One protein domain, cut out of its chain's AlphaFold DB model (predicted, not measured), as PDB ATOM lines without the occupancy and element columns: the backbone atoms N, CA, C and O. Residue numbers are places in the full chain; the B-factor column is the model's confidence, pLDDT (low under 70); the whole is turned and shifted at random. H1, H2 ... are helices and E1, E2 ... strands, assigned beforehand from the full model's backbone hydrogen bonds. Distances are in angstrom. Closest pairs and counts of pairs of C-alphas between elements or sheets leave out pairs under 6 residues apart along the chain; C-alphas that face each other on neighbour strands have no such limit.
ATOM      1  N   ALA A   2     175.587 156.771 190.233       40.50
ATOM      2  CA  ALA A   2     174.656 156.286 191.245       40.50
ATOM      3  C   ALA A   2     174.894 154.781 191.379       40.50
ATOM      4  O   ALA A   2     174.885 154.091 190.361       40.50
ATOM      5  N   ASP A   3     175.194 154.320 192.590       43.75
ATOM      6  CA  ASP A   3     175.291 152.895 192.874       43.75
ATOM      7  C   ASP A   3     173.960 152.247 192.488       43.75
ATOM      8  O   ASP A   3     172.888 152.706 192.890       43.75
ATOM      9  N   ASP A   4     174.051 151.234 191.633       48.34
ATOM     10  CA  ASP A   4     172.923 150.449 191.157       48.34
ATOM     11  C   ASP A   4     172.315 149.744 192.375       48.34
ATOM     12  O   ASP A   4     172.914 148.835 192.954       48.34
ATOM     13  N   VAL A   5     171.173 150.242 192.853       52.78
ATOM     14  CA  VAL A   5     170.463 149.641 193.981       52.78
ATOM     15  C   VAL A   5     169.843 148.347 193.468       52.78
ATOM     16  O   VAL A   5     168.719 148.328 192.971       52.78
ATOM     17  N   THR A   6     170.591 147.251 193.567       50.16
ATOM     18  CA  THR A   6     170.083 145.913 193.279       50.16
ATOM     19  C   THR A   6     169.155 145.484 194.408       50.16
ATOM     20  O   THR A   6     169.589 145.138 195.509       50.16
ATOM     21  N   PHE A   7     167.852 145.514 194.142       58.31
ATOM     22  CA  PHE A   7     166.857 144.875 194.995       58.31
ATOM     23  C   PHE A   7     167.096 143.357 194.941       58.31
ATOM     24  O   PHE A   7     166.972 142.740 193.887       58.31
ATOM     25  N   HIS A   8     167.542 142.775 196.057       64.25
ATOM     26  CA  HIS A   8     167.941 141.361 196.140       64.25
ATOM     27  C   HIS A   8     166.797 140.407 196.500       64.25
ATOM     28  O   HIS A   8     166.986 139.192 196.416       64.25
ATOM     29  N   ASP A   9     165.633 140.928 196.882       76.31
ATOM     30  CA  ASP A   9     164.467 140.094 197.144       76.31
ATOM     31  C   ASP A   9     163.769 139.760 195.818       76.31
ATOM     32  O   ASP A   9     163.532 140.667 195.015       76.31
ATOM     33  N   PRO A  10     163.452 138.480 195.551       81.69
ATOM     34  CA  PRO A  10     162.664 138.118 194.383       81.69
ATOM     35  C   PRO A  10     161.275 138.757 194.477       81.69
ATOM     36  O   PRO A  10     160.693 138.835 195.563       81.69
ATOM     37  N   ASP A  11     160.727 139.178 193.335       82.56
ATOM     38  CA  ASP A  11     159.342 139.638 193.278       82.56
ATOM     39  C   ASP A  11     158.403 138.542 193.812       82.56
ATOM     40  O   ASP A  11     158.592 137.359 193.498       82.56
ATOM     41  N   PRO A  12     157.379 138.907 194.605       84.94
ATOM     42  CA  PRO A  12     156.437 137.936 195.132       84.94
ATOM     43  C   PRO A  12     155.698 137.242 193.986       84.94
ATOM     44  O   PRO A  12     155.248 137.867 193.023       84.94
ATOM     45  N   SER A  13     155.520 135.933 194.120       89.94
ATOM     46  CA  SER A  13     154.693 135.148 193.212       89.94
ATOM     47  C   SER A  13     153.226 135.591 193.269       89.94
ATOM     48  O   SER A  13     152.740 136.129 194.268       89.94
ATOM     49  N   VAL A  14     152.466 135.297 192.210       86.19
ATOM     50  CA  VAL A  14     151.015 135.561 192.179       86.19
ATOM     51  C   VAL A  14     150.301 134.877 193.350       86.19
ATOM     52  O   VAL A  14     149.412 135.469 193.952       86.19
ATOM     53  N   ALA A  15     150.719 133.662 193.720       89.50
ATOM     54  CA  ALA A  15     150.153 132.942 194.858       89.50
ATOM     55  C   ALA A  15     150.389 133.678 196.190       89.50
ATOM     56  O   ALA A  15     149.476 133.770 197.007       89.50
ATOM     57  N   GLU A  16     151.578 134.251 196.395       90.88
ATOM     58  CA  GLU A  16     151.894 135.046 197.592       90.88
ATOM     59  C   GLU A  16     151.133 136.374 197.618       90.88
ATOM     60  O   GLU A  16     150.672 136.811 198.678       90.88
ATOM     61  N   LEU A  17     150.949 137.011 196.459       88.94
ATOM     62  CA  LEU A  17     150.119 138.209 196.347       88.94
ATOM     63  C   LEU A  17     148.661 137.907 196.705       88.94
ATOM     64  O   LEU A  17     148.102 138.600 197.550       88.94
ATOM     65  N   LEU A  18     148.074 136.848 196.144       91.50
ATOM     66  CA  LEU A  18     146.707 136.419 196.460       91.50
ATOM     67  C   LEU A  18     146.552 136.048 197.944       91.50
ATOM     68  O   LEU A  18     145.576 136.428 198.582       91.50
ATOM     69  N   ALA A  19     147.538 135.364 198.531       90.12
ATOM     70  CA  ALA A  19     147.493 134.976 199.941       90.12
ATOM     71  C   ALA A  19     147.623 136.169 200.909       90.12
ATOM     72  O   ALA A  19     147.092 136.128 202.019       90.12
ATOM     73  N   SER A  20     148.339 137.227 200.516       89.25
ATOM     74  CA  SER A  20     148.633 138.380 201.381       89.25
ATOM     75  C   SER A  20     147.734 139.598 201.145       89.25
ATOM     76  O   SER A  20     147.746 140.534 201.953       89.25
ATOM     77  N   ARG A  21     146.961 139.628 200.051       90.56
ATOM     78  CA  ARG A  21     146.127 140.769 199.649       90.56
ATOM     79  C   ARG A  21     144.650 140.356 199.629       90.56
ATOM     80  O   ARG A  21     144.187 139.854 198.618       90.56
ATOM     81  N   PRO A  22     143.881 140.634 200.698       88.44
ATOM     82  CA  PRO A  22     142.515 140.120 200.845       88.44
ATOM     83  C   PRO A  22     141.515 140.617 199.789       88.44
ATOM     84  O   PRO A  22     140.440 140.046 199.672       88.44
ATOM     85  N   TYR A  23     141.852 141.670 199.042       93.38
ATOM     86  CA  TYR A  23     141.008 142.237 197.986       93.38
ATOM     87  C   TYR A  23     141.454 141.855 196.574       93.38
ATOM     88  O   TYR A  23     140.868 142.327 195.603       93.38
ATOM     89  N   LEU A  24     142.521 141.060 196.460       95.19
ATOM     90  CA  LEU A  24     143.023 140.536 195.201       95.19
ATOM     91  C   LEU A  24     142.624 139.065 195.109       95.19
ATOM     92  O   LEU A  24     143.001 138.268 195.966       95.19
ATOM     93  N   GLU A  25     141.894 138.698 194.066       94.62
ATOM     94  CA  GLU A  25     141.389 137.337 193.890       94.62
ATOM     95  C   GLU A  25     141.584 136.837 192.457       94.62
ATOM     96  O   GLU A  25     141.793 137.618 191.526       94.62
ATOM     97  N   MET A  26     141.556 135.516 192.285       94.69
ATOM     98  CA  MET A  26     141.628 134.869 190.977       94.69
ATOM     99  C   MET A  26     140.277 134.240 190.662       94.69
ATOM    100  O   MET A  26     139.889 133.264 191.307       94.69
ATOM    101  N   ASP A  27     139.592 134.768 189.653       94.12
ATOM    102  CA  ASP A  27     138.352 134.195 189.147       94.12
ATOM    103  C   ASP A  27     138.625 133.258 187.952       94.12
ATOM    104  O   ASP A  27     139.401 133.613 187.056       94.12
ATOM    105  N   PRO A  28     137.993 132.068 187.890       92.62
ATOM    106  CA  PRO A  28     138.221 131.103 186.813       92.62
ATOM    107  C   PRO A  28     137.849 131.585 185.403       92.62
ATOM    108  O   PRO A  28     138.333 131.007 184.430       92.62
ATOM    109  N   LEU A  29     136.967 132.582 185.275       91.75
ATOM    110  CA  LEU A  29     136.474 133.089 183.991       91.75
ATOM    111  C   LEU A  29     137.109 134.434 183.634       91.75
ATOM    112  O   LEU A  29     137.513 134.650 182.492       91.75
ATOM    113  N   CYS A  30     137.191 135.336 184.607       91.06
ATOM    114  CA  CYS A  30     137.609 136.719 184.414       91.06
ATOM    115  C   CYS A  30     139.107 136.942 184.676       91.06
ATOM    116  O   CYS A  30     139.648 137.965 184.256       91.06
ATOM    117  N   GLY A  31     139.791 135.999 185.330       93.25
ATOM    118  CA  GLY A  31     141.196 136.124 185.709       93.25
ATOM    119  C   GLY A  31     141.394 136.951 186.981       93.25
ATOM    120  O   GLY A  31     140.615 136.857 187.926       93.25
ATOM    121  N   LEU A  32     142.472 137.739 187.032       95.31
ATOM    122  CA  LEU A  32     142.844 138.500 188.227       95.31
ATOM    123  C   LEU A  32     141.861 139.655 188.473       95.31
ATOM    124  O   LEU A  32     141.656 140.506 187.603       95.31
ATOM    125  N   MET A  33     141.299 139.703 189.675       96.25
ATOM    126  CA  MET A  33     140.322 140.694 190.110       96.25
ATOM    127  C   MET A  33     140.835 141.484 191.315       96.25
ATOM    128  O   MET A  33     141.549 140.948 192.161       96.25
ATOM    129  N   LEU A  34     140.456 142.760 191.393       96.31
ATOM    130  CA  LEU A  34     140.706 143.643 192.531       96.31
ATOM    131  C   LEU A  34     139.397 144.327 192.931       96.31
ATOM    132  O   LEU A  34     138.731 144.895 192.068       96.31
ATOM    133  N   ASP A  35     139.036 144.278 194.213       95.31
ATOM    134  CA  ASP A  35     137.762 144.816 194.733       95.31
ATOM    135  C   ASP A  35     136.538 144.288 193.945       95.31
ATOM    136  O   ASP A  35     135.597 145.024 193.646       95.31
ATOM    137  N   GLY A  36     136.567 143.017 193.526       94.88
ATOM    138  CA  GLY A  36     135.495 142.417 192.724       94.88
ATOM    139  C   GLY A  36     135.444 142.882 191.260       94.88
ATOM    140  O   GLY A  36     134.463 142.614 190.566       94.88
ATOM    141  N   VAL A  37     136.477 143.574 190.759       96.19
ATOM    142  CA  VAL A  37     136.557 144.061 189.371       96.19
ATOM    143  C   VAL A  37     137.714 143.395 188.632       96.19
ATOM    144  O   VAL A  37     138.858 143.422 189.083       96.19
ATOM    145  N   ALA A  38     137.430 142.829 187.458       96.81
ATOM    146  CA  ALA A  38     138.434 142.177 186.624       96.81
ATOM    147  C   ALA A  38     139.451 143.184 186.061       96.81
ATOM    148  O   ALA A  38     139.090 144.170 185.411       96.81
ATOM    149  N   LEU A  39     140.740 142.939 186.311       95.75
ATOM    150  CA  LEU A  39     141.810 143.868 185.939       95.75
ATOM    151  C   LEU A  39     142.041 143.925 184.426       95.75
ATOM    152  O   LEU A  39     142.401 144.980 183.908       95.75
ATOM    153  N   ASN A  40     141.783 142.831 183.706       95.25
ATOM    154  CA  ASN A  40     141.779 142.822 182.240       95.25
ATOM    155  C   ASN A  40     140.699 143.755 181.673       95.25
ATOM    156  O   ASN A  40     140.994 144.532 180.778       95.25
ATOM    157  N   ALA A  41     139.494 143.774 182.248       96.19
ATOM    158  CA  ALA A  41     138.425 144.667 181.807       96.19
ATOM    159  C   ALA A  41     138.784 146.150 182.013       96.19
ATOM    160  O   ALA A  41     138.413 147.003 181.205       96.19
ATOM    161  N   ILE A  42     139.528 146.471 183.079       96.62
ATOM    162  CA  ILE A  42     140.089 147.813 183.275       96.62
ATOM    163  C   ILE A  42     141.134 148.099 182.192       96.62
ATOM    164  O   ILE A  42     141.023 149.120 181.513       96.62
ATOM    165  N   ALA A  43     142.103 147.201 182.000       96.50
ATOM    166  CA  ALA A  43     143.175 147.352 181.015       96.50
ATOM    167  C   ALA A  43     142.644 147.519 179.582       96.50
ATOM    168  O   ALA A  43     143.105 148.403 178.864       96.50
ATOM    169  N   ASP A  44     141.628 146.750 179.190       96.81
ATOM    170  CA  ASP A  44     140.975 146.852 177.881       96.81
ATOM    171  C   ASP A  44     140.294 148.214 177.690       96.81
ATOM    172  O   ASP A  44     140.258 148.759 176.587       96.81
ATOM    173  N   LYS A  45     139.761 148.790 178.775       97.69
ATOM    174  CA  LYS A  45     139.047 150.069 178.744       97.69
ATOM    175  C   LYS A  45     139.974 151.285 178.759       97.69
ATOM    176  O   LYS A  45     139.654 152.279 178.108       97.69
ATOM    177  N   VAL A  46     141.058 151.258 179.538       97.25
ATOM    178  CA  VAL A  46     141.921 152.438 179.766       97.25
ATOM    179  C   VAL A  46     143.315 152.325 179.146       97.25
ATOM    180  O   VAL A  46     144.036 153.320 179.102       97.25
ATOM    181  N   GLY A  47     143.681 151.151 178.630       97.31
ATOM    182  CA  GLY A  47     145.009 150.855 178.101       97.31
ATOM    183  C   GLY A  47     146.049 150.575 179.190       97.31
ATOM    184  O   GLY A  47     145.799 150.729 180.385       97.31
ATOM    185  N   THR A  48     147.245 150.162 178.766       96.25
ATOM    186  CA  THR A  48     148.385 149.884 179.652       96.25
ATOM    187  C   THR A  48     149.624 150.701 179.251       96.25
ATOM    188  O   THR A  48     149.791 151.018 178.070       96.25
ATOM    189  N   PRO A  49     150.508 151.056 180.210       94.56
ATOM    190  CA  PRO A  49     150.427 150.758 181.645       94.56
ATOM    191  C   PRO A  49     149.355 151.592 182.369       94.56
ATOM    192  O   PRO A  49     149.174 152.772 182.080       94.56
ATOM    193  N   CYS A  50     148.673 150.987 183.346       94.38
ATOM    194  CA  CYS A  50     147.723 151.674 184.221       94.38
ATOM    195  C   CYS A  50     147.941 151.283 185.686       94.38
ATOM    196  O   CYS A  50     148.268 150.136 185.992       94.38
ATOM    197  N   TRP A  51     147.718 152.230 186.597       93.75
ATOM    198  CA  TRP A  51     147.733 151.981 188.037       93.75
ATOM    199  C   TRP A  51     146.309 151.758 188.533       93.75
ATOM    200  O   TRP A  51     145.442 152.603 188.317       93.75
ATOM    201  N   VAL A  52     146.078 150.642 189.223       95.00
ATOM    202  CA  VAL A  52     144.790 150.329 189.853       95.00
ATOM    203  C   VAL A  52     144.992 150.287 191.361       95.00
ATOM    204  O   VAL A  52     145.896 149.618 191.861       95.00
ATOM    205  N   LEU A  53     144.170 151.040 192.089       94.75
ATOM    206  CA  LEU A  53     144.209 151.125 193.545       94.75
ATOM    207  C   LEU A  53     142.929 150.526 194.112       94.75
ATOM    208  O   LEU A  53     141.845 150.820 193.618       94.75
TER     209      LEU A  53
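This is residues 2 to 53 of the 198 residues of the protein "Diaminopimelate decarboxylase" of Acetobacter malorum (UniProt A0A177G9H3). A small two-stranded hairpin, E1 and E2, sits between two short helices, H1 beside E1 and H2 beside E2, and a long tail, residues 2 to 13, sticks out from this body and makes much of the length. After H2 the last residues, 47 to 53, fold back. The printed part has 52 residues, with two named helices and two named strands in the order H1, E1, E2, H2; the sheet order is E1 - E2, antiparallel. The class is mixed, helices and strands, with 23 residues, under half, in named elements. The whole is loose, with a radius of gyration of the C-alphas of 14.2 A, and elongated, spanning 42 by 26 by 16 A.

Strands E1, residues 24 to 27, and E2, residues 31 to 34, form a hairpin, antiparallel at 149 degrees between their directions. N 25 and O 33 are 3.0 A apart and N 33 and O 25 are 2.8 A apart, within hydrogen-bond range. Residues 33 to 34 of E2 also pair, antiparallel, with residues 37 to 38. For helix H1, residues 14 to 20, and E1 the closest C-alphas are those of Leu 18 and Leu 24, 5.7 A apart. For E2 and helix H2, residues 39 to 46, they are those of Met 33 and Leu 39, 5.4 A apart. H1 and H2 are apart. In H1 and H2 every O i to N i+4 pair is within hydrogen-bond range.

E1 and E2 measure 9.9 A and 10.2 A from first to last C-alpha, H1 9.9 A and H2 10.6 A. H1 begins at C-alpha 14 (151.015, 135.561, 192.179), and H2 ends at C-alpha 46 (141.921, 152.438, 179.766).

The C-alphas of Ala 2 and Leu 29, the two farthest apart, are 45.3 A apart. Residues 2 to 13 stand free, as do residues 44 to 49, of which 44 to 46 belong to H2. The three links are tight, and the printed part has no cut. The model's confidence is low, under 70, in residues 2 to 8.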